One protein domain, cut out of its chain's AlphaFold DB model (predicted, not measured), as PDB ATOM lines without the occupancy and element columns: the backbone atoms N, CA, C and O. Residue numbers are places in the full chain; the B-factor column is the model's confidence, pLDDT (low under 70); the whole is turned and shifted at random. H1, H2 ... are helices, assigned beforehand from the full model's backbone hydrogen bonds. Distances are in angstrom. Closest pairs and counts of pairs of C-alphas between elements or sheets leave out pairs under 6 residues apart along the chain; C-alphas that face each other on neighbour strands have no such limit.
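AT A GLANCE: This is residues 3 to 87 of the 88 residues of an uncharacterized protein of Nitrospirae bacterium (UniProt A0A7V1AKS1). From its first residue the printed part winds through a loop, residues 3 to 16, into a small helical hairpin, H1 and H2, then runs through H3 and a long link to a lone arm, H4, like an open arch. Residues 45 to 87 stand free. The 85 printed residues hold four named helices, H1 to H4 in order, and no named strand: all helix, extended, radius of gyration of the C-alphas 18.8 A, spans 50 by 37 by 21 A.

IN THESE COORDINATES: Find C-alpha 17 at (-12.078, -51.311, -18.166), where H1, residues 17 to 22, begins; H2 is residues 28 to 33. H3, residues 41 to 55, runs 20.6 A; H4, residues 68 to 85, runs 26.0 A to C-alpha 85 at (-17.105, -35.415, 7.845).

HOW THE PARTS SIT: H1 and H2 touch, closest at the C-alphas of Val 21 and Pro 28, 5.9 A, with a shallow tilt of 7 degrees, opposite ways. H3 and H4 are apart. Every O i to N i+4 pair is within hydrogen-bond range in H1 and H4; H3 has 9 of 11, H2 0 of 2 but 2 of 3 O i to N i+3.

THE WHOLE: The C-alphas farthest apart, of Asn 54 and Lys 87, are 53.6 A apart. The printed part has no cut; pLDDT is under 70 at residues 84 to 87.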
ATOM      1  N   THR A   3     -10.468 -49.405 -29.693       94.56
ATOM      2  CA  THR A   3      -9.073 -48.957 -29.613       94.56
ATOM      3  C   THR A   3      -8.174 -49.902 -30.394       94.56
ATOM      4  O   THR A   3      -8.407 -51.099 -30.395       94.56
ATOM      5  N   ASP A   4      -7.130 -49.399 -31.030       94.81
ATOM      6  CA  ASP A   4      -6.032 -50.197 -31.579       94.81
ATOM      7  C   ASP A   4      -4.836 -50.284 -30.608       94.81
ATOM      8  O   ASP A   4      -3.890 -51.039 -30.838       94.81
ATOM      9  N   ALA A   5      -4.886 -49.551 -29.488       94.62
ATOM     10  CA  ALA A   5      -3.830 -49.524 -28.491       94.62
ATOM     11  C   ALA A   5      -3.802 -50.824 -27.682       94.62
ATOM     12  O   ALA A   5      -4.819 -51.292 -27.160       94.62
ATOM     13  N   ARG A   6      -2.604 -51.391 -27.535       90.88
ATOM     14  CA  ARG A   6      -2.419 -52.629 -26.785       90.88
ATOM     15  C   ARG A   6      -2.199 -52.368 -25.286       90.88
ATOM     16  O   ARG A   6      -1.472 -51.431 -24.935       90.88
ATOM     17  N   PRO A   7      -2.775 -53.201 -24.401       89.62
ATOM     18  CA  PRO A   7      -2.687 -53.011 -22.953       89.62
ATOM     19  C   PRO A   7      -1.274 -53.231 -22.388       89.62
ATOM     20  O   PRO A   7      -0.923 -52.619 -21.386       89.62
ATOM     21  N   ASP A   8      -0.438 -54.055 -23.030       91.12
ATOM     22  CA  ASP A   8       0.924 -54.391 -22.578       91.12
ATOM     23  C   ASP A   8       1.870 -53.186 -22.534       91.12
ATOM     24  O   ASP A   8       2.835 -53.176 -21.775       91.12
ATOM     25  N   THR A   9       1.572 -52.144 -23.309       90.06
ATOM     26  CA  THR A   9       2.363 -50.907 -23.332       90.06
ATOM     27  C   THR A   9       2.194 -50.048 -22.075       90.06
ATOM     28  O   THR A   9       2.963 -49.109 -21.879       90.06
ATOM     29  N   GLY A  10       1.184 -50.323 -21.239       89.81
ATOM     30  CA  GLY A  10       0.879 -49.529 -20.042       89.81
ATOM     31  C   GLY A  10       0.357 -48.116 -20.333       89.81
ATOM     32  O   GLY A  10       0.304 -47.274 -19.438       89.81
ATOM     33  N   GLY A  11      -0.009 -47.820 -21.584       91.69
ATOM     34  CA  GLY A  11      -0.578 -46.533 -21.974       91.69
ATOM     35  C   GLY A  11      -2.061 -46.409 -21.614       91.69
ATOM     36  O   GLY A  11      -2.831 -47.357 -21.755       91.69
ATOM     37  N   LEU A  12      -2.498 -45.197 -21.252       90.75
ATOM     38  CA  LEU A  12      -3.900 -44.917 -20.901       90.75
ATOM     39  C   LEU A  12      -4.891 -45.263 -22.025       90.75
ATOM     40  O   LEU A  12      -6.023 -45.643 -21.747       90.75
ATOM     41  N   SER A  13      -4.471 -45.152 -23.289       90.62
ATOM     42  CA  SER A  13      -5.312 -45.458 -24.454       90.62
ATOM     43  C   SER A  13      -5.647 -46.949 -24.580       90.62
ATOM     44  O   SER A  13      -6.713 -47.288 -25.091       90.62
ATOM     45  N   GLY A  14      -4.750 -47.825 -24.109       91.44
ATOM     46  CA  GLY A  14      -4.921 -49.282 -24.100       91.44
ATOM     47  C   GLY A  14      -5.389 -49.839 -22.752       91.44
ATOM     48  O   GLY A  14      -5.634 -51.042 -22.651       91.44
ATOM     49  N   ALA A  15      -5.520 -48.983 -21.730       93.81
ATOM     50  CA  ALA A  15      -5.939 -49.374 -20.389       93.81
ATOM     51  C   ALA A  15      -7.303 -50.070 -20.425       93.81
ATOM     52  O   ALA A  15      -8.247 -49.621 -21.084       93.81
ATOM     53  N   THR A  16      -7.406 -51.190 -19.711       92.38
ATOM     54  CA  THR A  16      -8.624 -52.006 -19.721       92.38
ATOM     55  C   THR A  16      -9.718 -51.383 -18.845       92.38
ATOM     56  O   THR A  16      -9.420 -50.667 -17.885       92.38
ATOM     57  N   PRO A  17     -11.006 -51.700 -19.078       92.56
ATOM     58  CA  PRO A  17     -12.078 -51.311 -18.166       92.56
ATOM     59  C   PRO A  17     -11.836 -51.762 -16.718       92.56
ATOM     60  O   PRO A  17     -12.168 -51.027 -15.791       92.56
ATOM     61  N   SER A  18     -11.211 -52.929 -16.516       92.12
ATOM     62  CA  SER A  18     -10.832 -53.432 -15.188       92.12
ATOM     63  C   SER A  18      -9.804 -52.535 -14.502       92.12
ATOM     64  O   SER A  18      -9.898 -52.291 -13.301       92.12
ATOM     65  N   GLU A  19      -8.850 -51.994 -15.256       93.25
ATOM     66  CA  GLU A  19      -7.908 -51.010 -14.733       93.25
ATOM     67  C   GLU A  19      -8.636 -49.717 -14.353       93.25
ATOM     68  O   GLU A  19      -8.447 -49.199 -13.262       93.25
ATOM     69  N   ALA A  20      -9.572 -49.228 -15.169       91.19
ATOM     70  CA  ALA A  20     -10.364 -48.047 -14.811       91.19
ATOM     71  C   ALA A  20     -11.209 -48.238 -13.529       91.19
ATOM     72  O   ALA A  20     -11.472 -47.262 -12.815       91.19
ATOM     73  N   VAL A  21     -11.607 -49.475 -13.206       92.94
ATOM     74  CA  VAL A  21     -12.274 -49.815 -11.940       92.94
ATOM     75  C   VAL A  21     -11.338 -49.647 -10.738       92.94
ATOM     76  O   VAL A  21     -11.785 -49.129  -9.716       92.94
ATOM     77  N   SER A  22     -10.049 -50.002 -10.840       91.56
ATOM     78  CA  SER A  22      -9.104 -49.875  -9.710       91.56
ATOM     79  C   SER A  22      -8.889 -48.419  -9.279       91.56
ATOM     80  O   SER A  22      -8.666 -48.140  -8.105       91.56
ATOM     81  N   TRP A  23      -9.053 -47.480 -10.215       93.25
ATOM     82  CA  TRP A  23      -9.010 -46.037  -9.970       93.25
ATOM     83  C   TRP A  23     -10.358 -45.434  -9.547       93.25
ATOM     84  O   TRP A  23     -10.461 -44.217  -9.400       93.25
ATOM     85  N   GLY A  24     -11.416 -46.241  -9.427       90.19
ATOM     86  CA  GLY A  24     -12.768 -45.766  -9.118       90.19
ATOM     87  C   GLY A  24     -13.426 -44.950 -10.239       90.19
ATOM     88  O   GLY A  24     -14.445 -44.304 -10.003       90.19
ATOM     89  N   LYS A  25     -12.874 -44.966 -11.462       89.06
ATOM     90  CA  LYS A  25     -13.426 -44.238 -12.623       89.06
ATOM     91  C   LYS A  25     -14.629 -44.955 -13.235       89.06
ATOM     92  O   LYS A  25     -15.488 -44.317 -13.838       89.06
ATOM     93  N   VAL A  26     -14.680 -46.278 -13.101       90.19
ATOM     94  CA  VAL A  26     -15.761 -47.133 -13.603       90.19
ATOM     95  C   VAL A  26     -16.396 -47.877 -12.435       90.19
ATOM     96  O   VAL A  26     -15.701 -48.409 -11.574       90.19
ATOM     97  N   ASN A  27     -17.730 -47.934 -12.412       92.25
ATOM     98  CA  ASN A  27     -18.463 -48.704 -11.410       92.25
ATOM     99  C   ASN A  27     -18.179 -50.212 -11.601       92.25
ATOM    100  O   ASN A  27     -18.484 -50.729 -12.684       92.25
ATOM    101  N   PRO A  28     -17.690 -50.943 -10.579       94.19
ATOM    102  CA  PRO A  28     -17.420 -52.381 -10.675       94.19
ATOM    103  C   PRO A  28     -18.604 -53.206 -11.205       94.19
ATOM    104  O   PRO A  28     -18.416 -54.118 -12.008       94.19
ATOM    105  N   ALA A  29     -19.841 -52.850 -10.840       94.31
ATOM    106  CA  ALA A  29     -21.049 -53.558 -11.278       94.31
ATOM    107  C   ALA A  29     -21.328 -53.430 -12.790       94.31
ATOM    108  O   ALA A  29     -22.131 -54.182 -13.349       94.31
ATOM    109  N   SER A  30     -20.689 -52.470 -13.464       89.44
ATOM    110  CA  SER A  30     -20.798 -52.279 -14.913       89.44
ATOM    111  C   SER A  30     -19.767 -53.083 -15.714       89.44
ATOM    112  O   SER A  30     -19.926 -53.221 -16.926       89.44
ATOM    113  N   LEU A  31     -18.756 -53.662 -15.053       91.25
ATOM    114  CA  LEU A  31     -17.626 -54.315 -15.716       91.25
ATOM    115  C   LEU A  31     -18.050 -55.530 -16.553       91.25
ATOM    116  O   LEU A  31     -17.576 -55.692 -17.674       91.25
ATOM    117  N   SER A  32     -19.010 -56.324 -16.066       91.62
ATOM    118  CA  SER A  32     -19.546 -57.490 -16.789       91.62
ATOM    119  C   SER A  32     -20.257 -57.134 -18.098       91.62
ATOM    120  O   SER A  32     -20.465 -58.002 -18.939       91.62
ATOM    121  N   LYS A  33     -20.627 -55.859 -18.281       91.69
ATOM    122  CA  LYS A  33     -21.249 -55.330 -19.502       91.69
ATOM    123  C   LYS A  33     -20.260 -54.565 -20.384       91.69
ATOM    124  O   LYS A  33     -20.660 -53.999 -21.400       91.69
ATOM    125  N   SER A  34     -18.991 -54.490 -19.984       93.00
ATOM    126  CA  SER A  34     -17.960 -53.797 -20.747       93.00
ATOM    127  C   SER A  34     -17.386 -54.707 -21.830       93.00
ATOM    128  O   SER A  34     -17.166 -55.894 -21.617       93.00
ATOM    129  N   ILE A  35     -17.155 -54.134 -23.009       93.25
ATOM    130  CA  ILE A  35     -16.530 -54.815 -24.144       93.25
ATOM    131  C   ILE A  35     -15.404 -53.914 -24.646       93.25
ATOM    132  O   ILE A  35     -15.597 -52.702 -24.819       93.25
ATOM    133  N   VAL A  36     -14.234 -54.503 -24.880       93.94
ATOM    134  CA  VAL A  36     -13.125 -53.874 -25.602       93.94
ATOM    135  C   VAL A  36     -13.022 -54.559 -26.952       93.94
ATOM    136  O   VAL A  36     -12.952 -55.782 -27.019       93.94
ATOM    137  N   SER A  37     -13.049 -53.773 -28.019       94.00
ATOM    138  CA  SER A  37     -12.911 -54.277 -29.375       94.00
ATOM    139  C   SER A  37     -11.669 -53.648 -29.989       94.00
ATOM    140  O   SER A  37     -11.596 -52.422 -30.101       94.00
ATOM    141  N   TYR A  38     -10.701 -54.498 -30.337       94.31
ATOM    142  CA  TYR A  38      -9.401 -54.060 -30.826       94.31
ATOM    143  C   TYR A  38      -9.419 -53.847 -32.339       94.31
ATOM    144  O   TYR A  38      -9.695 -54.786 -33.083       94.31
ATOM    145  N   GLY A  39      -9.148 -52.624 -32.784       93.88
ATOM    146  CA  GLY A  39      -9.142 -52.265 -34.199       93.88
ATOM    147  C   GLY A  39      -9.358 -50.776 -34.448       93.88
ATOM    148  O   GLY A  39      -9.596 -49.993 -33.526       93.88
ATOM    149  N   ASP A  40      -9.271 -50.400 -35.722       94.94
ATOM    150  CA  ASP A  40      -9.392 -49.014 -36.154       94.94
ATOM    151  C   ASP A  40     -10.846 -48.505 -36.076       94.94
ATOM    152  O   ASP A  40     -11.792 -49.112 -36.595       94.94
ATOM    153  N   CYS A  41     -11.030 -47.350 -35.431       94.00
ATOM    154  CA  CYS A  41     -12.342 -46.745 -35.216       94.00
ATOM    155  C   CYS A  41     -13.043 -46.330 -36.520       94.00
ATOM    156  O   CYS A  41     -14.275 -46.345 -36.554       94.00
ATOM    157  N   SER A  42     -12.307 -45.981 -37.580       95.31
ATOM    158  CA  SER A  42     -12.894 -45.597 -38.872       95.31
ATOM    159  C   SER A  42     -13.626 -46.760 -39.538       95.31
ATOM    160  O   SER A  42     -14.618 -46.537 -40.228       95.31
ATOM    161  N   LEU A  43     -13.205 -48.001 -39.265       95.44
ATOM    162  CA  LEU A  43     -13.891 -49.201 -39.731       95.44
ATOM    163  C   LEU A  43     -15.018 -49.609 -38.780       95.44
ATOM    164  O   LEU A  43     -16.135 -49.860 -39.216       95.44
ATOM    165  N   MET A  44     -14.752 -49.677 -37.476       96.62
ATOM    166  CA  MET A  44     -15.675 -50.302 -36.518       96.62
ATOM    167  C   MET A  44     -16.874 -49.419 -36.163       96.62
ATOM    168  O   MET A  44     -17.998 -49.912 -36.010       96.62
ATOM    169  N   LEU A  45     -16.647 -48.112 -36.018       96.12
ATOM    170  CA  LEU A  45     -17.659 -47.184 -35.529       96.12
ATOM    171  C   LEU A  45     -18.850 -47.034 -36.498       96.12
ATOM    172  O   LEU A  45     -19.984 -47.079 -36.012       96.12
ATOM    173  N   PRO A  46     -18.670 -46.943 -37.836       96.88
ATOM    174  CA  PRO A  46     -19.795 -46.886 -38.771       96.88
ATOM    175  C   PRO A  46     -20.725 -48.104 -38.697       96.88
ATOM    176  O   PRO A  46     -21.946 -47.935 -38.683       96.88
ATOM    177  N   PHE A  47     -20.182 -49.323 -38.586       96.50
ATOM    178  CA  PHE A  47     -20.999 -50.537 -38.451       96.50
ATOM    179  C   PHE A  47     -21.788 -50.549 -37.144       96.50
ATOM    180  O   PHE A  47     -22.991 -50.819 -37.148       96.50
ATOM    181  N   PHE A  48     -21.128 -50.217 -36.031       96.44
ATOM    182  CA  PHE A  48     -21.779 -50.150 -34.729       96.44
ATOM    183  C   PHE A  48     -22.913 -49.117 -34.719       96.44
ATOM    184  O   PHE A  48     -24.032 -49.432 -34.312       96.44
ATOM    185  N   ILE A  49     -22.655 -47.904 -35.222       96.50
ATOM    186  CA  ILE A  49     -23.660 -46.837 -35.305       96.50
ATOM    187  C   ILE A  49     -24.821 -47.259 -36.205       96.50
ATOM    188  O   ILE A  49     -25.972 -47.121 -35.799       96.50
ATOM    189  N   SER A  50     -24.541 -47.812 -37.389       97.62
ATOM    190  CA  SER A  50     -25.581 -48.285 -38.308       97.62
ATOM    191  C   SER A  50     -26.497 -49.308 -37.633       97.62
ATOM    192  O   SER A  50     -27.720 -49.154 -37.654       97.62
ATOM    193  N   TYR A  51     -25.932 -50.302 -36.944       96.94
ATOM    194  CA  TYR A  51     -26.722 -51.284 -36.202       96.94
ATOM    195  C   TYR A  51     -27.589 -50.631 -35.117       96.94
ATOM    196  O   TYR A  51     -28.792 -50.893 -35.045       96.94
ATOM    197  N   VAL A  52     -27.002 -49.759 -34.291       96.31
ATOM    198  CA  VAL A  52     -27.717 -49.093 -33.193       96.31
ATOM    199  C   VAL A  52     -28.859 -48.233 -33.724       96.31
ATOM    200  O   VAL A  52     -29.970 -48.342 -33.211       96.31
ATOM    201  N   LEU A  53     -28.634 -47.434 -34.769       95.94
ATOM    202  CA  LEU A  53     -29.673 -46.586 -35.362       95.94
ATOM    203  C   LEU A  53     -30.832 -47.400 -35.954       95.94
ATOM    204  O   LEU A  53     -31.977 -46.965 -35.884       95.94
ATOM    205  N   ASN A  54     -30.555 -48.587 -36.498       97.12
ATOM    206  CA  ASN A  54     -31.585 -49.454 -37.075       97.12
ATOM    207  C   ASN A  54     -32.346 -50.289 -36.031       97.12
ATOM    208  O   ASN A  54     -33.451 -50.756 -36.311       97.12
ATOM    209  N   LYS A  55     -31.765 -50.540 -34.851       97.50
ATOM    210  CA  LYS A  55     -32.344 -51.445 -33.839       97.50
ATOM    211  C   LYS A  55     -32.845 -50.749 -32.578       97.50
ATOM    212  O   LYS A  55     -33.725 -51.291 -31.911       97.50
ATOM    213  N   ALA A  56     -32.305 -49.587 -32.228       96.00
ATOM    214  CA  ALA A  56     -32.654 -48.874 -31.006       96.00
ATOM    215  C   ALA A  56     -33.665 -47.751 -31.265       96.00
ATOM    216  O   ALA A  56     -33.628 -47.067 -32.285       96.00
ATOM    217  N   LYS A  57     -34.556 -47.520 -30.295       95.06
ATOM    218  CA  LYS A  57     -35.414 -46.329 -30.289       95.06
ATOM    219  C   LYS A  57     -34.600 -45.098 -29.867       95.06
ATOM    220  O   LYS A  57     -33.712 -45.237 -29.020       95.06
ATOM    221  N   PRO A  58     -34.925 -43.893 -30.373       91.56
ATOM    222  CA  PRO A  58     -34.319 -42.658 -29.891       91.56
ATOM    223  C   PRO A  58     -34.467 -42.513 -28.373       91.56
ATOM    224  O   PRO A  58     -35.539 -42.746 -27.810       91.56
ATOM    225  N   ARG A  59     -33.385 -42.115 -27.700       92.56
ATOM    226  CA  ARG A  59     -33.411 -41.818 -26.265       92.56
ATOM    227  C   ARG A  59     -34.154 -40.500 -26.038       92.56
ATOM    228  O   ARG A  59     -33.851 -39.505 -26.690       92.56
ATOM    229  N   SER A  60     -35.080 -40.472 -25.081       93.81
ATOM    230  CA  SER A  60     -35.752 -39.234 -24.677       93.81
ATOM    231  C   SER A  60     -34.747 -38.198 -24.162       93.81
ATOM    232  O   SER A  60     -33.788 -38.549 -23.465       93.81
ATOM    233  N   SER A  61     -34.991 -36.916 -24.450       93.50
ATOM    234  CA  SER A  61     -34.169 -35.828 -23.914       93.50
ATOM    235  C   SER A  61     -34.129 -35.893 -22.387       93.50
ATOM    236  O   SER A  61     -35.158 -36.007 -21.723       93.50
ATOM    237  N   SER A  62     -32.928 -35.816 -21.816       91.69
ATOM    238  CA  SER A  62     -32.758 -35.782 -20.363       91.69
ATOM    239  C   SER A  62     -33.043 -34.414 -19.742       91.69
ATOM    240  O   SER A  62     -33.103 -34.347 -18.511       91.69
ATOM    241  N   GLY A  63     -33.212 -33.356 -20.550       95.12
ATOM    242  CA  GLY A  63     -33.453 -31.989 -20.071       95.12
ATOM    243  C   GLY A  63     -32.408 -31.538 -19.046       95.12
ATOM    244  O   GLY A  63     -32.744 -31.152 -17.927       95.12
ATOM    245  N   LEU A  64     -31.121 -31.760 -19.347       94.81
ATOM    246  CA  LEU A  64     -30.042 -31.528 -18.377       94.81
ATOM    247  C   LEU A  64     -29.783 -30.040 -18.145       94.81
ATOM    248  O   LEU A  64     -29.353 -29.674 -17.054       94.81
ATOM    249  N   TYR A  65     -30.051 -29.202 -19.144       95.75
ATOM    250  CA  TYR A  65     -29.823 -27.766 -19.042       95.75
ATOM    251  C   TYR A  65     -30.799 -27.130 -18.049       95.75
ATOM    252  O   TYR A  65     -30.394 -26.407 -17.145       95.75
ATOM    253  N   GLU A  66     -32.067 -27.513 -18.133       96.62
ATOM    254  CA  GLU A  66     -33.141 -27.101 -17.232       96.62
ATOM    255  C   GLU A  66     -32.887 -27.585 -15.796       96.62
ATOM    256  O   GLU A  66     -33.275 -26.943 -14.824       96.62
ATOM    257  N   LYS A  67     -32.192 -28.719 -15.645       96.69
ATOM    258  CA  LYS A  67     -31.819 -29.300 -14.346       96.69
ATOM    259  C   LYS A  67     -30.500 -28.764 -13.791       96.69
ATOM    260  O   LYS A  67     -30.146 -29.136 -12.671       96.69
ATOM    261  N   ARG A  68     -29.769 -27.921 -14.531       96.94
ATOM    262  CA  ARG A  68     -28.404 -27.493 -14.185       96.94
ATOM    263  C   ARG A  68     -28.318 -26.947 -12.765       96.94
ATOM    264  O   ARG A  68     -27.505 -27.433 -11.987       96.94
ATOM    265  N   ASP A  69     -29.157 -25.974 -12.421       97.75
ATOM    266  CA  ASP A  69     -29.060 -25.285 -11.127       97.75
ATOM    267  C   ASP A  69     -29.316 -26.240  -9.963       97.75
ATOM    268  O   ASP A  69     -28.580 -26.239  -8.976       97.75
ATOM    269  N   LYS A  70     -30.293 -27.139 -10.119       97.56
ATOM    270  CA  LYS A  70     -30.558 -28.209  -9.154       97.56
ATOM    271  C   LYS A  70     -29.344 -29.129  -8.989       97.56
ATOM    272  O   LYS A  70     -28.947 -29.400  -7.861       97.56
ATOM    273  N   LEU A  71     -28.761 -29.602 -10.092       97.12
ATOM    274  CA  LEU A  71     -27.619 -30.523 -10.073       97.12
ATOM    275  C   LEU A  71     -26.368 -29.877  -9.462       97.12
ATOM    276  O   LEU A  71     -25.677 -30.506  -8.667       97.12
ATOM    277  N   VAL A  72     -26.104 -28.609  -9.782       97.25
ATOM    278  CA  VAL A  72     -24.980 -27.854  -9.210       97.25
ATOM    279  C   VAL A  72     -25.181 -27.621  -7.714       97.25
ATOM    280  O   VAL A  72     -24.230 -27.743  -6.943       97.25
ATOM    281  N   ASN A  73     -26.403 -27.307  -7.279       97.38
ATOM    282  CA  ASN A  73     -26.699 -27.148  -5.856       97.38
ATOM    283  C   ASN A  73     -26.562 -28.470  -5.095       97.38
ATOM    284  O   ASN A  73     -25.977 -28.470  -4.014       97.38
ATOM    285  N   GLN A  74     -27.014 -29.584  -5.677       97.06
ATOM    286  CA  GLN A  74     -26.794 -30.913  -5.107       97.06
ATOM    287  C   GLN A  74     -25.298 -31.189  -4.936       97.06
ATOM    288  O   GLN A  74     -24.858 -31.467  -3.828       97.06
ATOM    289  N   LEU A  75     -24.500 -30.982  -5.988       95.75
ATOM    290  CA  LEU A  75     -23.050 -31.179  -5.943       95.75
ATOM    291  C   LEU A  75     -22.375 -30.344  -4.840       95.75
ATOM    292  O   LEU A  75     -21.489 -30.831  -4.140       95.75
ATOM    293  N   LYS A  76     -22.791 -29.081  -4.664       95.81
ATOM    294  CA  LYS A  76     -22.281 -28.211  -3.588       95.81
ATOM    295  C   LYS A  76     -22.641 -28.740  -2.201       95.81
ATOM    296  O   LYS A  76     -21.818 -28.634  -1.294       95.81
ATOM    297  N   ASN A  77     -23.855 -29.257  -2.026       95.62
ATOM    298  CA  ASN A  77     -24.299 -29.821  -0.756       95.62
ATOM    299  C   ASN A  77     -23.537 -31.111  -0.439       95.62
ATOM    300  O   ASN A  77     -22.935 -31.186   0.628       95.62
ATOM    301  N   ASP A  78     -23.441 -32.034  -1.398       94.50
ATOM    302  CA  ASP A  78     -22.689 -33.287  -1.262       94.50
ATOM    303  C   ASP A  78     -21.224 -33.012  -0.878       94.50
ATOM    304  O   ASP A  78     -20.672 -33.615   0.043       94.50
ATOM    305  N   TYR A  79     -20.592 -32.029  -1.533       91.88
ATOM    306  CA  TYR A  79     -19.230 -31.610  -1.201       91.88
ATOM    307  C   TYR A  79     -19.106 -31.094   0.241       91.88
ATOM    308  O   TYR A  79     -18.146 -31.424   0.942       91.88
ATOM    309  N   ARG A  80     -20.065 -30.280   0.700       93.44
ATOM    310  CA  ARG A  80     -20.071 -29.743   2.070       93.44
ATOM    311  C   ARG A  80     -20.275 -30.842   3.109       93.44
ATOM    312  O   ARG A  80     -19.617 -30.797   4.142       93.44
ATOM    313  N   GLU A  81     -21.131 -31.823   2.843       91.19
ATOM    314  CA  GLU A  81     -21.341 -32.963   3.743       91.19
ATOM    315  C   GLU A  81     -20.063 -33.795   3.912       91.19
ATOM    316  O   GLU A  81     -19.645 -34.060   5.041       91.19
ATOM    317  N   ILE A  82     -19.366 -34.102   2.812       87.38
ATOM    318  CA  ILE A  82     -18.071 -34.803   2.851       87.38
ATOM    319  C   ILE A  82     -17.000 -33.954   3.557       87.38
ATOM    320  O   ILE A  82     -16.212 -34.467   4.355       87.38
ATOM    321  N   GLY A  83     -16.960 -32.644   3.290       73.00
ATOM    322  CA  GLY A  83     -16.026 -31.719   3.939       73.00
ATOM    323  C   GLY A  83     -16.255 -31.583   5.448       73.00
ATOM    324  O   GLY A  83     -15.293 -31.448   6.205       73.00
ATOM    325  N   ASN A  84     -17.508 -31.671   5.897       63.84
ATOM    326  CA  ASN A  84     -17.873 -31.663   7.313       63.84
ATOM    327  C   ASN A  84     -17.501 -32.977   8.016       63.84
ATOM    328  O   ASN A  84     -17.097 -32.936   9.176       63.84
ATOM    329  N   TYR A  85     -17.559 -34.119   7.319       53.84
ATOM    330  CA  TYR A  85     -17.105 -35.415   7.845       53.84
ATOM    331  C   TYR A  85     -15.601 -35.428   8.169       53.84
ATOM    332  O   TYR A  85     -15.194 -36.051   9.138       53.84
ATOM    333  N   LYS A  86     -14.770 -34.700   7.405       52.09
ATOM    334  CA  LYS A  86     -13.321 -34.564   7.671       52.09
ATOM    335  C   LYS A  86     -12.959 -33.543   8.760       52.09
ATOM    336  O   LYS A  86     -11.791 -33.450   9.122       52.09
ATOM    337  N   LYS A  87     -13.915 -32.727   9.215       51.75
ATOM    338  CA  LYS A  87     -13.703 -31.667  10.221       51.75
ATOM    339  C   LYS A  87     -14.093 -32.072  11.649       51.75
ATOM    340  O   LYS A  87     -13.869 -31.276  12.558       51.75
TER     341      LYS A  87